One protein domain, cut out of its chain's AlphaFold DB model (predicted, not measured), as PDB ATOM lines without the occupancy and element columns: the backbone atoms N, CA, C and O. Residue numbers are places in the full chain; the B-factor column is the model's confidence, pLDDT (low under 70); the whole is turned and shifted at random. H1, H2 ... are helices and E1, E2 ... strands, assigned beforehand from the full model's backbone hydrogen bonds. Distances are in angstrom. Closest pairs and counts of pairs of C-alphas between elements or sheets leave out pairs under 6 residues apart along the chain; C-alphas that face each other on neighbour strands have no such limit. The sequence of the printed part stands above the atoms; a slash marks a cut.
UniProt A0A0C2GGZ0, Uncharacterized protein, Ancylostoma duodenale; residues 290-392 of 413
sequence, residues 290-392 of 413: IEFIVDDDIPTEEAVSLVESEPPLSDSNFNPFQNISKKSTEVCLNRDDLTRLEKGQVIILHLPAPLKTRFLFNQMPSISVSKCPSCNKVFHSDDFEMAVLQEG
ATOM      1  N   ILE A 290       9.040  13.487 -25.660       93.56
ATOM      2  CA  ILE A 290       9.826  14.571 -26.244       93.56
ATOM      3  C   ILE A 290       9.216  15.899 -25.829       93.56
ATOM      4  O   ILE A 290       8.026  16.132 -26.027       93.56
ATOM      5  N   GLU A 291      10.042  16.775 -25.272       93.19
ATOM      6  CA  GLU A 291       9.622  18.120 -24.906       93.19
ATOM      7  C   GLU A 291       9.393  18.992 -26.145       93.19
ATOM      8  O   GLU A 291      10.209  19.010 -27.072       93.19
ATOM      9  N   PHE A 292       8.280  19.721 -26.143       92.81
ATOM     10  CA  PHE A 292       8.034  20.835 -27.053       92.81
ATOM     11  C   PHE A 292       7.819  22.119 -26.252       92.81
ATOM     12  O   PHE A 292       7.460  22.101 -25.074       92.81
ATOM     13  N   ILE A 293       8.061  23.241 -26.912       91.81
ATOM     14  CA  ILE A 293       7.901  24.586 -26.374       91.81
ATOM     15  C   ILE A 293       6.593  25.148 -26.930       91.81
ATOM     16  O   ILE A 293       6.197  24.844 -28.053       91.81
ATOM     17  N   VAL A 294       5.902  25.943 -26.127       90.50
ATOM     18  CA  VAL A 294       4.714  26.681 -26.555       90.50
ATOM     19  C   VAL A 294       5.129  28.115 -26.859       90.50
ATOM     20  O   VAL A 294       5.948  28.667 -26.119       90.50
ATOM     21  N   ASP A 295       4.576  28.700 -27.923       89.81
ATOM     22  CA  ASP A 295       4.818  30.103 -28.273       89.81
ATOM     23  C   ASP A 295       4.573  31.036 -27.072       89.81
ATOM     24  O   ASP A 295       3.558  30.928 -26.379       89.81
ATOM     25  N   ASP A 296       5.480  31.997 -26.857       85.19
ATOM     26  CA  ASP A 296       5.421  32.942 -25.726       85.19
ATOM     27  C   ASP A 296       4.145  33.820 -25.735       85.19
ATOM     28  O   ASP A 296       3.766  34.377 -24.704       85.19
ATOM     29  N   ASP A 297       3.457  33.912 -26.879       87.50
ATOM     30  CA  ASP A 297       2.188  34.631 -27.059       87.50
ATOM     31  C   ASP A 297       0.971  33.902 -26.450       87.50
ATOM     32  O   ASP A 297      -0.146  34.440 -26.454       87.50
ATOM     33  N   ILE A 298       1.153  32.667 -25.970       87.88
ATOM     34  CA  ILE A 298       0.092  31.826 -25.412       87.88
ATOM     35  C   ILE A 298       0.319  31.691 -23.898       87.88
ATOM     36  O   ILE A 298       1.318  31.106 -23.465       87.88
ATOM     37  N   PRO A 299      -0.593  32.203 -23.051       90.56
ATOM     38  CA  PRO A 299      -0.489  32.019 -21.615       90.56
ATOM     39  C   PRO A 299      -0.606  30.533 -21.256       90.56
ATOM     40  O   PRO A 299      -1.323  29.763 -21.893       90.56
ATOM     41  N   THR A 300       0.081  30.122 -20.190       87.69
ATOM     42  CA  THR A 300       0.177  28.709 -19.796       87.69
ATOM     43  C   THR A 300      -1.185  28.062 -19.539       87.69
ATOM     44  O   THR A 300      -1.376  26.904 -19.886       87.69
ATOM     45  N   GLU A 301      -2.141  28.799 -18.967       89.25
ATOM     46  CA  GLU A 301      -3.504  28.302 -18.722       89.25
ATOM     47  C   GLU A 301      -4.261  28.023 -20.030       89.25
ATOM     48  O   GLU A 301      -4.923  26.993 -20.149       89.25
ATOM     49  N   GLU A 302      -4.106  28.892 -21.036       90.81
ATOM     50  CA  GLU A 302      -4.678  28.685 -22.372       90.81
ATOM     51  C   GLU A 302      -4.024  27.474 -23.043       90.81
ATOM     52  O   GLU A 302      -4.728  26.599 -23.532       90.81
ATOM     53  N   ALA A 303      -2.694  27.356 -22.987       89.00
ATOM     54  CA  ALA A 303      -1.975  26.217 -23.558       89.00
ATOM     55  C   ALA A 303      -2.423  24.873 -22.956       89.00
ATOM     56  O   ALA A 303      -2.639  23.911 -23.691       89.00
ATOM     57  N   VAL A 304      -2.611  24.810 -21.631       90.00
ATOM     58  CA  VAL A 304      -3.148  23.620 -20.950       90.00
ATOM     59  C   VAL A 304      -4.568  23.322 -21.431       90.00
ATOM     60  O   VAL A 304      -4.851  22.187 -21.801       90.00
ATOM     61  N   SER A 305      -5.434  24.338 -21.504       89.88
ATOM     62  CA  SER A 305      -6.811  24.161 -21.980       89.88
ATOM     63  C   SER A 305      -6.886  23.679 -23.432       89.88
ATOM     64  O   SER A 305      -7.789  22.910 -23.756       89.88
ATOM     65  N   LEU A 306      -5.979  24.127 -24.306       88.25
ATOM     66  CA  LEU A 306      -5.936  23.699 -25.707       88.25
ATOM     67  C   LEU A 306      -5.495  22.237 -25.823       88.25
ATOM     68  O   LEU A 306      -6.126  21.467 -26.539       88.25
ATOM     69  N   VAL A 307      -4.472  21.832 -25.066       88.19
ATOM     70  CA  VAL A 307      -3.977  20.444 -25.042       88.19
ATOM     71  C   VAL A 307      -5.000  19.468 -24.446       88.19
ATOM     72  O   VAL A 307      -5.055  18.305 -24.837       88.19
ATOM     73  N   GLU A 308      -5.804  19.918 -23.484       87.56
ATOM     74  CA  GLU A 308      -6.847  19.089 -22.871       87.56
ATOM     75  C   GLU A 308      -8.141  19.014 -23.695       87.56
ATOM     76  O   GLU A 308      -9.002  18.184 -23.385       87.56
ATOM     77  N   SER A 309      -8.283  19.860 -24.720       86.19
ATOM     78  CA  SER A 309      -9.434  19.848 -25.624       86.19
ATOM     79  C   SER A 309      -9.376  18.673 -26.604       86.19
ATOM     80  O   SER A 309      -8.305  18.159 -26.923       86.19
ATOM     81  N   GLU A 310     -10.539  18.197 -27.058       81.50
ATOM     82  CA  GLU A 310     -10.579  17.150 -28.082       81.50
ATOM     83  C   GLU A 310     -10.203  17.734 -29.450       81.50
ATOM     84  O   GLU A 310     -10.776  18.758 -29.847       81.50
ATOM     85  N   PRO A 311      -9.280  17.093 -30.191       81.19
ATOM     86  CA  PRO A 311      -8.882  17.585 -31.496       81.19
ATOM     87  C   PRO A 311     -10.036  17.489 -32.504       81.19
ATOM     88  O   PRO A 311     -10.925  16.637 -32.378       81.19
ATOM     89  N   PRO A 312     -10.042  18.339 -33.546       78.31
ATOM     90  CA  PRO A 312     -11.045  18.265 -34.596       78.31
ATOM     91  C   PRO A 312     -11.008  16.893 -35.284       78.31
ATOM     92  O   PRO A 312      -9.947  16.399 -35.656       78.31
ATOM     93  N   LEU A 313     -12.188  16.305 -35.524       69.19
ATOM     94  CA  LEU A 313     -12.380  14.947 -36.073       69.19
ATOM     95  C   LEU A 313     -11.623  14.657 -37.390       69.19
ATOM     96  O   LEU A 313     -11.488  13.500 -37.781       69.19
ATOM     97  N   SER A 314     -11.167  15.691 -38.102       67.06
ATOM     98  CA  SER A 314     -10.398  15.588 -39.343       67.06
ATOM     99  C   SER A 314      -8.907  15.286 -39.147       67.06
ATOM    100  O   SER A 314      -8.286  14.774 -40.076       67.06
ATOM    101  N   ASP A 315      -8.334  15.584 -37.980       64.06
ATOM    102  CA  ASP A 315      -6.908  15.413 -37.671       64.06
ATOM    103  C   ASP A 315      -6.725  14.266 -36.664       64.06
ATOM    104  O   ASP A 315      -6.501  14.480 -35.477       64.06
ATOM    105  N   SER A 316      -6.821  13.021 -37.137       62.06
ATOM    106  CA  SER A 316      -6.383  11.863 -36.344       62.06
ATOM    107  C   SER A 316      -4.884  11.642 -36.567       62.06
ATOM    108  O   SER A 316      -4.441  11.553 -37.713       62.06
ATOM    109  N   ASN A 317      -4.096  11.536 -35.491       72.00
ATOM    110  CA  ASN A 317      -2.635  11.333 -35.507       72.00
ATOM    111  C   ASN A 317      -1.752  12.536 -35.901       72.00
ATOM    112  O   ASN A 317      -0.705  12.349 -36.533       72.00
ATOM    113  N   PHE A 318      -2.104  13.766 -35.519       83.44
ATOM    114  CA  PHE A 318      -1.145  14.868 -35.643       83.44
ATOM    115  C   PHE A 318       0.086  14.613 -34.760       83.44
ATOM    116  O   PHE A 318      -0.015  14.471 -33.545       83.44
ATOM    117  N   ASN A 319       1.269  14.574 -35.378       85.94
ATOM    118  CA  ASN A 319       2.534  14.446 -34.669       85.94
ATOM    119  C   ASN A 319       3.427  15.654 -34.991       85.94
ATOM    120  O   ASN A 319       3.938  15.749 -36.117       85.94
ATOM    121  N   PRO A 320       3.685  16.541 -34.012       85.12
ATOM    122  CA  PRO A 320       4.424  17.781 -34.246       85.12
ATOM    123  C   PRO A 320       5.875  17.542 -34.681       85.12
ATOM    124  O   PRO A 320       6.544  18.412 -35.229       85.12
ATOM    125  N   PHE A 321       6.382  16.331 -34.484       84.06
ATOM    126  CA  PHE A 321       7.770  15.980 -34.707       84.06
ATOM    127  C   PHE A 321       8.004  15.280 -36.062       84.06
ATOM    128  O   PHE A 321       9.159  15.149 -36.467       84.06
ATOM    129  N   GLN A 322       6.971  14.878 -36.813       77.94
ATOM    130  CA  GLN A 322       7.154  14.144 -38.081       77.94
ATOM    131  C   GLN A 322       7.819  14.971 -39.196       77.94
ATOM    132  O   GLN A 322       8.708  14.467 -39.881       77.94
ATOM    133  N   ASN A 323       7.437  16.243 -39.351       65.19
ATOM    134  CA  ASN A 323       7.865  17.086 -40.481       65.19
ATOM    135  C   ASN A 323       8.982  18.084 -40.138       65.19
ATOM    136  O   ASN A 323       9.480  18.794 -41.012       65.19
ATOM    137  N   ILE A 324       9.403  18.141 -38.874       68.38
ATOM    138  CA  ILE A 324      10.445  19.066 -38.429       68.38
ATOM    139  C   ILE A 324      11.819  18.436 -38.640       68.38
ATOM    140  O   ILE A 324      12.065  17.295 -38.243       68.38
ATOM    141  N   SER A 325      12.736  19.214 -39.227       62.03
ATOM    142  CA  SER A 325      14.138  18.832 -39.413       62.03
ATOM    143  C   SER A 325      14.714  18.229 -38.132       62.03
ATOM    144  O   SER A 325      14.755  18.884 -37.092       62.03
ATOM    145  N   LYS A 326      15.239  16.999 -38.226       63.88
ATOM    146  CA  LYS A 326      15.852  16.249 -37.111       63.88
ATOM    147  C   LYS A 326      17.077  16.944 -36.482       63.88
ATOM    148  O   LYS A 326      17.659  16.404 -35.548       63.88
ATOM    149  N   LYS A 327      17.494  18.105 -37.013       58.19
ATOM    150  CA  LYS A 327      18.558  18.964 -36.468       58.19
ATOM    151  C   LYS A 327      18.047  20.075 -35.543       58.19
ATOM    152  O   LYS A 327      18.858  20.613 -34.800       58.19
ATOM    153  N   SER A 328      16.757  20.426 -35.592       65.50
ATOM    154  CA  SER A 328      16.171  21.370 -34.633       65.50
ATOM    155  C   SER A 328      15.906  20.643 -33.323       65.50
ATOM    156  O   SER A 328      15.139  19.676 -33.297       65.50
ATOM    157  N   THR A 329      16.565  21.080 -32.254       64.50
ATOM    158  CA  THR A 329      16.354  20.547 -30.903       64.50
ATOM    159  C   THR A 329      15.049  21.041 -30.302       64.50
ATOM    160  O   THR A 329      14.424  20.311 -29.543       64.50
ATOM    161  N   GLU A 330      14.632  22.248 -30.677       78.00
ATOM    162  CA  GLU A 330      13.454  22.913 -30.141       78.00
ATOM    163  C   GLU A 330      12.333  22.875 -31.179       78.00
ATOM    164  O   GLU A 330      12.531  23.174 -32.363       78.00
ATOM    165  N   VAL A 331      11.164  22.428 -30.730       85.12
ATOM    166  CA  VAL A 331       9.923  22.429 -31.499       85.12
ATOM    167  C   VAL A 331       8.981  23.365 -30.776       85.12
ATOM    168  O   VAL A 331       8.600  23.068 -29.650       85.12
ATOM    169  N   CYS A 332       8.669  24.495 -31.404       88.19
ATOM    170  CA  CYS A 332       7.733  25.473 -30.872       88.19
ATOM    171  C   CYS A 332       6.373  25.274 -31.544       88.19
ATOM    172  O   CYS A 332       6.324  25.199 -32.774       88.19
ATOM    173  N   LEU A 333       5.313  25.128 -30.749       90.00
ATOM    174  CA  LEU A 333       3.948  24.916 -31.228       90.00
ATOM    175  C   LEU A 333       3.103  26.170 -31.016       90.00
ATOM    176  O   LEU A 333       3.114  26.769 -29.936       90.00
ATOM    177  N   ASN A 334       2.345  26.514 -32.056       89.69
ATOM    178  CA  ASN A 334       1.389  27.614 -32.046       89.69
ATOM    179  C   ASN A 334      -0.006  27.141 -31.587       89.69
ATOM    180  O   ASN A 334      -0.231  25.955 -31.342       89.69
ATOM    181  N   ARG A 335      -0.967  28.072 -31.485       88.94
ATOM    182  CA  ARG A 335      -2.345  27.766 -31.050       88.94
ATOM    183  C   ARG A 335      -2.991  26.662 -31.892       88.94
ATOM    184  O   ARG A 335      -3.589  25.750 -31.331       88.94
ATOM    185  N   ASP A 336      -2.839  26.729 -33.213       87.69
ATOM    186  CA  ASP A 336      -3.447  25.772 -34.138       87.69
ATOM    187  C   ASP A 336      -2.854  24.368 -33.951       87.69
ATOM    188  O   ASP A 336      -3.596  23.392 -33.868       87.69
ATOM    189  N   ASP A 337      -1.535  24.255 -33.795       88.56
ATOM    190  CA  ASP A 337      -0.856  22.984 -33.545       88.56
ATOM    191  C   ASP A 337      -1.301  22.359 -32.217       88.56
ATOM    192  O   ASP A 337      -1.529  21.150 -32.162       88.56
ATOM    193  N   LEU A 338      -1.487  23.167 -31.165       88.44
ATOM    194  CA  LEU A 338      -1.961  22.683 -29.863       88.44
ATOM    195  C   LEU A 338      -3.378  22.103 -29.927       88.44
ATOM    196  O   LEU A 338      -3.627  21.079 -29.298       88.44
ATOM    197  N   THR A 339      -4.285  22.704 -30.709       87.94
ATOM    198  CA  THR A 339      -5.664  22.190 -30.871       87.94
ATOM    199  C   THR A 339      -5.743  20.848 -31.592       87.94
ATOM    200  O   THR A 339      -6.770  20.179 -31.545       87.94
ATOM    201  N   ARG A 340      -4.674  20.451 -32.286       88.44
ATOM    202  CA  ARG A 340      -4.610  19.204 -33.058       88.44
ATOM    203  C   ARG A 340      -4.005  18.057 -32.252       88.44
ATOM    204  O   ARG A 340      -3.989  16.928 -32.733       88.44
ATOM    205  N   LEU A 341      -3.483  18.332 -31.055       88.44
ATOM    206  CA  LEU A 341      -2.893  17.317 -30.189       88.44
ATOM    207  C   LEU A 341      -3.978  16.483 -29.508       88.44
ATOM    208  O   LEU A 341      -4.975  16.994 -29.012       88.44
ATOM    209  N   GLU A 342      -3.749  15.177 -29.436       86.69
ATOM    210  CA  GLU A 342      -4.596  14.287 -28.652       86.69
ATOM    211  C   GLU A 342      -4.246  14.397 -27.162       86.69
ATOM    212  O   GLU A 342      -3.093  14.197 -26.770       86.69
ATOM    213  N   LYS A 343      -5.257  14.614 -26.312       83.50
ATOM    214  CA  LYS A 343      -5.105  14.711 -24.848       83.50
ATOM    215  C   LYS A 343      -4.294  13.561 -24.237       83.50
ATOM    216  O   LYS A 343      -3.476  13.781 -23.352       83.50
ATOM    217  N   GLY A 344      -4.511  12.327 -24.702       82.81
ATOM    218  CA  GLY A 344      -3.814  11.137 -24.196       82.81
ATOM    219  C   GLY A 344      -2.339  11.038 -24.605       82.81
ATOM    220  O   GLY A 344      -1.603  10.234 -24.038       82.81
ATOM    221  N   GLN A 345      -1.897  11.843 -25.572       88.44
ATOM    222  CA  GLN A 345      -0.525  11.835 -26.080       88.44
ATOM    223  C   GLN A 345       0.354  12.912 -25.437       88.44
ATOM    224  O   GLN A 345       1.562  12.912 -25.664       88.44
ATOM    225  N   VAL A 346      -0.205  13.822 -24.634       92.50
ATOM    226  CA  VAL A 346       0.559  14.914 -24.017       92.50
ATOM    227  C   VAL A 346       0.571  14.782 -22.500       92.50
ATOM    228  O   VAL A 346      -0.462  14.670 -21.847       92.50
ATOM    229  N   ILE A 347       1.767  14.850 -21.922       93.62
ATOM    230  CA  ILE A 347       1.987  14.884 -20.479       93.62
ATOM    231  C   ILE A 347       2.387  16.300 -20.085       93.62
ATOM    232  O   ILE A 347       3.421  16.822 -20.505       93.62
ATOM    233  N   ILE A 348       1.566  16.911 -19.236       93.69
ATOM    234  CA  ILE A 348       1.772  18.272 -18.743       93.69
ATOM    235  C   ILE A 348       2.435  18.209 -17.367       93.69
ATOM    236  O   ILE A 348       1.871  17.649 -16.423       93.69
ATOM    237  N   LEU A 349       3.621  18.797 -17.220       93.00
ATOM    238  CA  LEU A 349       4.326  18.887 -15.939       93.00
ATOM    239  C   LEU A 349       4.111  20.273 -15.329       93.00
ATOM    240  O   LEU A 349       4.772  21.242 -15.711       93.00
ATOM    241  N   HIS A 350       3.189  20.366 -14.368       90.25
ATOM    242  CA  HIS A 350       2.874  21.615 -13.673       90.25
ATOM    243  C   HIS A 350       3.962  21.926 -12.651       90.25
ATOM    244  O   HIS A 350       3.933  21.445 -11.515       90.25
ATOM    245  N   LEU A 351       4.951  22.711 -13.068       86.31
ATOM    246  CA  LEU A 351       6.019  23.155 -12.187       86.31
ATOM    247  C   LEU A 351       5.580  24.424 -11.435       86.31
ATOM    248  O   LEU A 351       5.001  25.322 -12.047       86.31
ATOM    249  N   PRO A 352       5.833  24.528 -10.116       85.00
ATOM    250  CA  PRO A 352       5.512  25.736  -9.366       85.00
ATOM    251  C   PRO A 352       6.310  26.942  -9.873       85.00
ATOM    252  O   PRO A 352       7.498  26.822 -10.184       85.00
ATOM    253  N   ALA A 353       5.693  28.127  -9.857       78.00
ATOM    254  CA  ALA A 353       6.399  29.383 -10.108       78.00
ATOM    255  C   ALA A 353       7.623  29.508  -9.175       78.00
ATOM    256  O   ALA A 353       7.485  29.224  -7.976       78.00
ATOM    257  N   PRO A 354       8.799  29.943  -9.676       83.12
ATOM    258  CA  PRO A 354       9.070  30.619 -10.958       83.12
ATOM    259  C   PRO A 354       9.370  29.715 -12.173       83.12
ATOM    260  O   PRO A 354       9.748  30.227 -13.226       83.12
ATOM    261  N   LEU A 355       9.254  28.392 -12.057       85.62
ATOM    262  CA  LEU A 355       9.519  27.491 -13.182       85.62
ATOM    263  C   LEU A 355       8.355  27.518 -14.181       85.62
ATOM    264  O   LEU A 355       7.195  27.627 -13.790       85.62
ATOM    265  N   LYS A 356       8.667  27.406 -15.476       86.69
ATOM    266  CA  LYS A 356       7.656  27.280 -16.534       86.69
ATOM    267  C   LYS A 356       7.128  25.843 -16.582       86.69
ATOM    268  O   LYS A 356       7.904  24.899 -16.444       86.69
ATOM    269  N   THR A 357       5.826  25.681 -16.809       91.06
ATOM    270  CA  THR A 357       5.210  24.380 -17.118       91.06
ATOM    271  C   THR A 357       5.888  23.761 -18.337       91.06
ATOM    272  O   THR A 357       6.140  24.459 -19.319       91.06
ATOM    273  N   ARG A 358       6.174  22.459 -18.272       93.62
ATOM    274  CA  ARG A 358       6.770  21.703 -19.384       93.62
ATOM    275  C   ARG A 358       5.713  20.833 -20.046       93.62
ATOM    276  O   ARG A 358       4.865  20.263 -19.353       93.62
ATOM    277  N   PHE A 359       5.802  20.692 -21.363       94.06
ATOM    278  CA  PHE A 359       4.905  19.858 -22.153       94.06
ATOM    279  C   PHE A 359       5.704  18.762 -22.849       94.06
ATOM    280  O   PHE A 359       6.645  19.037 -23.594       94.06
ATOM    281  N   LEU A 360       5.340  17.512 -22.581       94.75
ATOM    282  CA  LEU A 360       5.995  16.338 -23.142       94.75
ATOM    283  C   LEU A 360       5.021  15.607 -24.062       94.75
ATOM    284  O   LEU A 360       3.921  15.258 -23.648       94.75
ATOM    285  N   PHE A 361       5.429  15.344 -25.297       94.06
ATOM    286  CA  PHE A 361       4.655  14.575 -26.266       94.06
ATOM    287  C   PHE A 361       5.116  13.117 -26.291       94.06
ATOM    288  O   PHE A 361       6.311  12.849 -26.448       94.06
ATOM    289  N   ASN A 362       4.173  12.185 -26.179       93.81
ATOM    290  CA  ASN A 362       4.404  10.753 -26.286       93.81
ATOM    291  C   ASN A 362       4.404  10.312 -27.758       93.81
ATOM    292  O   ASN A 362       3.363  10.215 -28.404       93.81
ATOM    293  N   GLN A 363       5.588   9.994 -28.276       91.00
ATOM    294  CA  GLN A 363       5.788   9.504 -29.641       91.00
ATOM    295  C   GLN A 363       5.235   8.102 -29.892       91.00
ATOM    296  O   GLN A 363       5.051   7.722 -31.048       91.00
ATOM    297  N   MET A 364       5.026   7.313 -28.838       89.81
ATOM    298  CA  MET A 364       4.542   5.940 -28.941       89.81
ATOM    299  C   MET A 364       3.374   5.745 -27.972       89.81
ATOM    300  O   MET A 364       3.581   5.240 -26.870       89.81
ATOM    301  N   PRO A 365       2.140   6.095 -28.385       85.69
ATOM    302  CA  PRO A 365       0.946   5.979 -27.543       85.69
ATOM    303  C   PRO A 365       0.672   4.560 -27.021       85.69
ATOM    304  O   PRO A 365      -0.035   4.392 -26.035       85.69
ATOM    305  N   SER A 366       1.243   3.531 -27.658       88.31
ATOM    306  CA  SER A 366       1.191   2.142 -27.185       88.31
ATOM    307  C   SER A 366       1.936   1.912 -25.868       88.31
ATOM    308  O   SER A 366       1.688   0.912 -25.205       88.31
ATOM    309  N   ILE A 367       2.877   2.791 -25.514       90.56
ATOM    310  CA  ILE A 367       3.577   2.777 -24.232       90.56
ATOM    311  C   ILE A 367       2.876   3.786 -23.327       90.56
ATOM    312  O   ILE A 367       2.973   5.000 -23.536       90.56
ATOM    313  N   SER A 368       2.176   3.270 -22.323       92.25
ATOM    314  CA  SER A 368       1.510   4.061 -21.296       92.25
ATOM    315  C   SER A 368       2.542   4.678 -20.350       92.25
ATOM    316  O   SER A 368       3.472   4.023 -19.867       92.25
ATOM    317  N   VAL A 369       2.395   5.979 -20.110       95.00
ATOM    318  CA  VAL A 369       3.279   6.745 -19.237       95.00
ATOM    319  C   VAL A 369       2.432   7.552 -18.264       95.00
ATOM    320  O   VAL A 369       1.547   8.305 -18.671       95.00
ATOM    321  N   SER A 370       2.747   7.430 -16.979       93.19
ATOM    322  CA  SER A 370       2.091   8.158 -15.894       93.19
ATOM    323  C   SER A 370       3.065   9.142 -15.254       93.19
ATOM    324  O   SER A 370       4.266   8.883 -15.147       93.19
ATOM    325  N   LYS A 371       2.550  10.283 -14.787       94.19
ATOM    326  CA  LYS A 371       3.302  11.227 -13.950       94.19
ATOM    327  C   LYS A 371       2.805  11.172 -12.511       94.19
ATOM    328  O   LYS A 371       1.608  11.036 -12.270       94.19
ATOM    329  N   CYS A 372       3.699  11.370 -11.551       93.81
ATOM    330  CA  CYS A 372       3.283  11.616 -10.175       93.81
ATOM    331  C   CYS A 372       2.763  13.064 -10.038       93.81
ATOM    332  O   CYS A 372       3.490  13.996 -10.398       93.81
ATOM    333  N   PRO A 373       1.564  13.289  -9.468       90.19
ATOM    334  CA  PRO A 373       0.993  14.628  -9.305       90.19
ATOM    335  C   PRO A 373       1.782  15.511  -8.329       90.19
ATOM    336  O   PRO A 373       1.722  16.731  -8.428       90.19
ATOM    337  N   SER A 374       2.533  14.919  -7.393       90.38
ATOM    338  CA  SER A 374       3.269  15.677  -6.373       90.38
ATOM    339  C   SER A 374       4.674  16.083  -6.817       90.38
ATOM    340  O   SER A 374       5.102  17.196  -6.534       90.38
ATOM    341  N   CYS A 375       5.421  15.191  -7.479       91.62
ATOM    342  CA  CYS A 375       6.818  15.460  -7.854       91.62
ATOM    343  C   CYS A 375       7.044  15.683  -9.350       91.62
ATOM    344  O   CYS A 375       8.167  16.010  -9.732       91.62
ATOM    345  N   ASN A 376       6.017  15.510 -10.190       93.06
ATOM    346  CA  ASN A 376       6.095  15.608 -11.651       93.06
ATOM    347  C   ASN A 376       7.135  14.675 -12.306       93.06
ATOM    348  O   ASN A 376       7.487  14.871 -13.468       93.06
ATOM    349  N   LYS A 377       7.631  13.653 -11.594       95.19
ATOM    350  CA  LYS A 377       8.424  12.584 -12.209       95.19
ATOM    351  C   LYS A 377       7.521  11.687 -13.046       95.19
ATOM    352  O   LYS A 377       6.357  11.479 -12.697       95.19
ATOM    353  N   VAL A 378       8.075  11.188 -14.142       96.31
ATOM    354  CA  VAL A 378       7.399  10.329 -15.114       96.31
ATOM    355  C   VAL A 378       7.882   8.889 -14.980       96.31
ATOM    356  O   VAL A 378       9.017   8.631 -14.571       96.31
ATOM    357  N   PHE A 379       6.994   7.961 -15.301       96.38
ATOM    358  CA  PHE A 379       7.164   6.525 -15.118       96.38
ATOM    359  C   PHE A 379       6.406   5.788 -16.221       96.38
ATOM    360  O   PHE A 379       5.405   6.305 -16.722       96.38
ATOM    361  N   HIS A 380       6.802   4.558 -16.543       96.06
ATOM    362  CA  HIS A 380       5.851   3.636 -17.166       96.06
ATOM    363  C   HIS A 380       4.647   3.456 -16.236       96.06
ATOM    364  O   HIS A 380       4.820   3.360 -15.018       96.06
ATOM    365  N   SER A 381       3.435   3.463 -16.795       93.88
ATOM    366  CA  SER A 381       2.211   3.424 -15.985       93.88
ATOM    367  C   SER A 381       2.153   2.174 -15.106       93.88
ATOM    368  O   SER A 381       1.945   2.300 -13.901       93.88
ATOM    369  N   ASP A 382       2.455   1.009 -15.676       94.00
ATOM    370  CA  ASP A 382       2.408  -0.282 -14.982       94.00
ATOM    371  C   ASP A 382       3.401  -0.340 -13.806       94.00
ATOM    372  O   ASP A 382       3.051  -0.774 -12.707       94.00
ATOM    373  N   ASP A 383       4.625   0.165 -14.003       93.81
ATOM    374  CA  ASP A 383       5.651   0.217 -12.954       93.81
ATOM    375  C   ASP A 383       5.254   1.169 -11.821       93.81
ATOM    376  O   ASP A 383       5.481   0.879 -10.643       93.81
ATOM    377  N   PHE A 384       4.658   2.317 -12.162       94.06
ATOM    378  CA  PHE A 384       4.203   3.290 -11.171       94.06
ATOM    379  C   PHE A 384       3.043   2.749 -10.344       94.06
ATOM    380  O   PHE A 384       3.069   2.853  -9.118       94.06
ATOM    381  N   GLU A 385       2.052   2.140 -10.994       92.69
ATOM    382  CA  GLU A 385       0.922   1.507 -10.317       92.69
ATOM    383  C   GLU A 385       1.394   0.375  -9.407       92.69
ATOM    384  O   GLU A 385       1.005   0.326  -8.239       92.69
ATOM    385  N   MET A 386       2.297  -0.483  -9.889       91.44
ATOM    386  CA  MET A 386       2.878  -1.555  -9.084       91.44
ATOM    387  C   MET A 386       3.625  -1.011  -7.859       91.44
ATOM    388  O   MET A 386       3.407  -1.494  -6.747       91.44
ATOM    389  N   ALA A 387       4.469   0.010  -8.032       89.94
ATOM    390  CA  ALA A 387       5.202   0.625  -6.926       89.94
ATOM    391  C   ALA A 387       4.254   1.243  -5.885       89.94
ATOM    392  O   ALA A 387       4.410   1.022  -4.683       89.94
ATOM    393  N   VAL A 388       3.217   1.953  -6.340       91.38
ATOM    394  CA  VAL A 388       2.203   2.551  -5.461       91.38
ATOM    395  C   VAL A 388       1.379   1.478  -4.744       91.38
ATOM    396  O   VAL A 388       1.048   1.656  -3.574       91.38
ATOM    397  N   LEU A 389       1.067   0.352  -5.389       90.69
ATOM    398  CA  LEU A 389       0.366  -0.767  -4.751       90.69
ATOM    399  C   LEU A 389       1.217  -1.456  -3.677       90.69
ATOM    400  O   LEU A 389       0.671  -1.885  -2.661       90.69
ATOM    401  N   GLN A 390       2.528  -1.562  -3.892       89.31
ATOM    402  CA  GLN A 390       3.451  -2.203  -2.955       89.31
ATOM    403  C   GLN A 390       3.769  -1.322  -1.742       89.31
ATOM    404  O   GLN A 390       3.797  -1.821  -0.618       89.31
ATOM    405  N   GLU A 391       4.017  -0.029  -1.961       86.75
ATOM    406  CA  GLU A 391       4.512   0.884  -0.921       86.75
ATOM    407  C   GLU A 391       3.432   1.836  -0.377       86.75
ATOM    408  O   GLU A 391       3.604   2.445   0.677       86.75
ATOM    409  N   GLY A 392       2.297   1.970  -1.069       87.94
ATOM    410  CA  GLY A 392       1.219   2.901  -0.712       87.94
ATOM    411  C   GLY A 392       1.511   4.367  -1.058       87.94
ATOM    412  O   GLY A 392       0.708   5.251  -0.753       87.94
TER     413      GLY A 392
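This is residues 290 to 392 of the 413 residues of an uncharacterized protein of Ancylostoma duodenale (UniProt A0A0C2GGZ0). A small antiparallel sheet of three strands, E1, E3 and E2, stands in the middle; toward one end of the longest axis are helices H1 and H2 and a long loop, toward the other the small hairpin E4 and E5, from which H3 runs out as an arm. Residues 323 to 328 of the loop and 386 to 392, of which 386 to 391 belong to H3, stick out. The printed part has 103 residues, in the order E1 H1 H2 E2 E3 E4 E5 H3; the class is mixed, helices and strands, with under half of the residues in named elements. It is compact, with a radius of gyration of the C-alphas of 14.7 A and spans of 42 by 33 by 30 A.

Begin at E3, residues 358 to 362, the inner strand. On one side of it you find E1, residues 290 to 294, antiparallel at 133 degrees, with N 361 and O 290 2.8 A apart. On the other side is E2, residues 346 to 349, which forms a hairpin with E3, antiparallel at 152 degrees; N 347 and O 360 are 2.8 A apart. H1, residues 300 to 308, is on this sheet at a height of 8.4 A, over none of its strands, but only just: 2 of its C-alphas fall on E3. H1 touches H2, residues 335 to 339, closest at the C-alphas of Leu 306 and Thr 339, 5.4 A apart. E1, H1 H2 and E2 make a split strand-helix-strand unit, two strands of one sheet that are not neighbours, with helices between them along the chain and E3 between them in the sheet; its crossover is right-handed. Residues 293 to 294 of E1 also pair with residues 332 to 333, parallel. Now look at the second sheet, the hairpin of E4, residues 369 to 371, and E5, residues 378 to 380, antiparallel at 145 degrees, with N 370 and O 379 2.9 A apart. The closest C-alphas of E2 and E4, those of Ile 347 and Lys 371, are 7.6 A apart. H3, residues 381 to 391, is apart from E1, E2 and E3. In H1, H2 and H3 every O i to N i+4 pair is within hydrogen-bond range.

Find C-alpha 290 at (9.826, 14.571, -26.244); from there E1 runs 13.1 A. H1 measures 12.3 A, H2 6.5 A, E2 9.8 A, E3 13.2 A, E4 6.9 A and E5 7.2 A. H3, 15.4 A long, begins at C-alpha 381, (2.211, 3.424, -15.985), and ends at C-alpha 391, (4.512, 0.884, -0.921).

The two C-alphas farthest apart, those of Asp 297 and Gln 390, are 44.0 A apart. The printed part has no cut. The long link is H1 to H2, 26 residues. The mean pLDDT of the printed part is 86.5; look for values under 70 at residues 313 to 316 and 323 to 329.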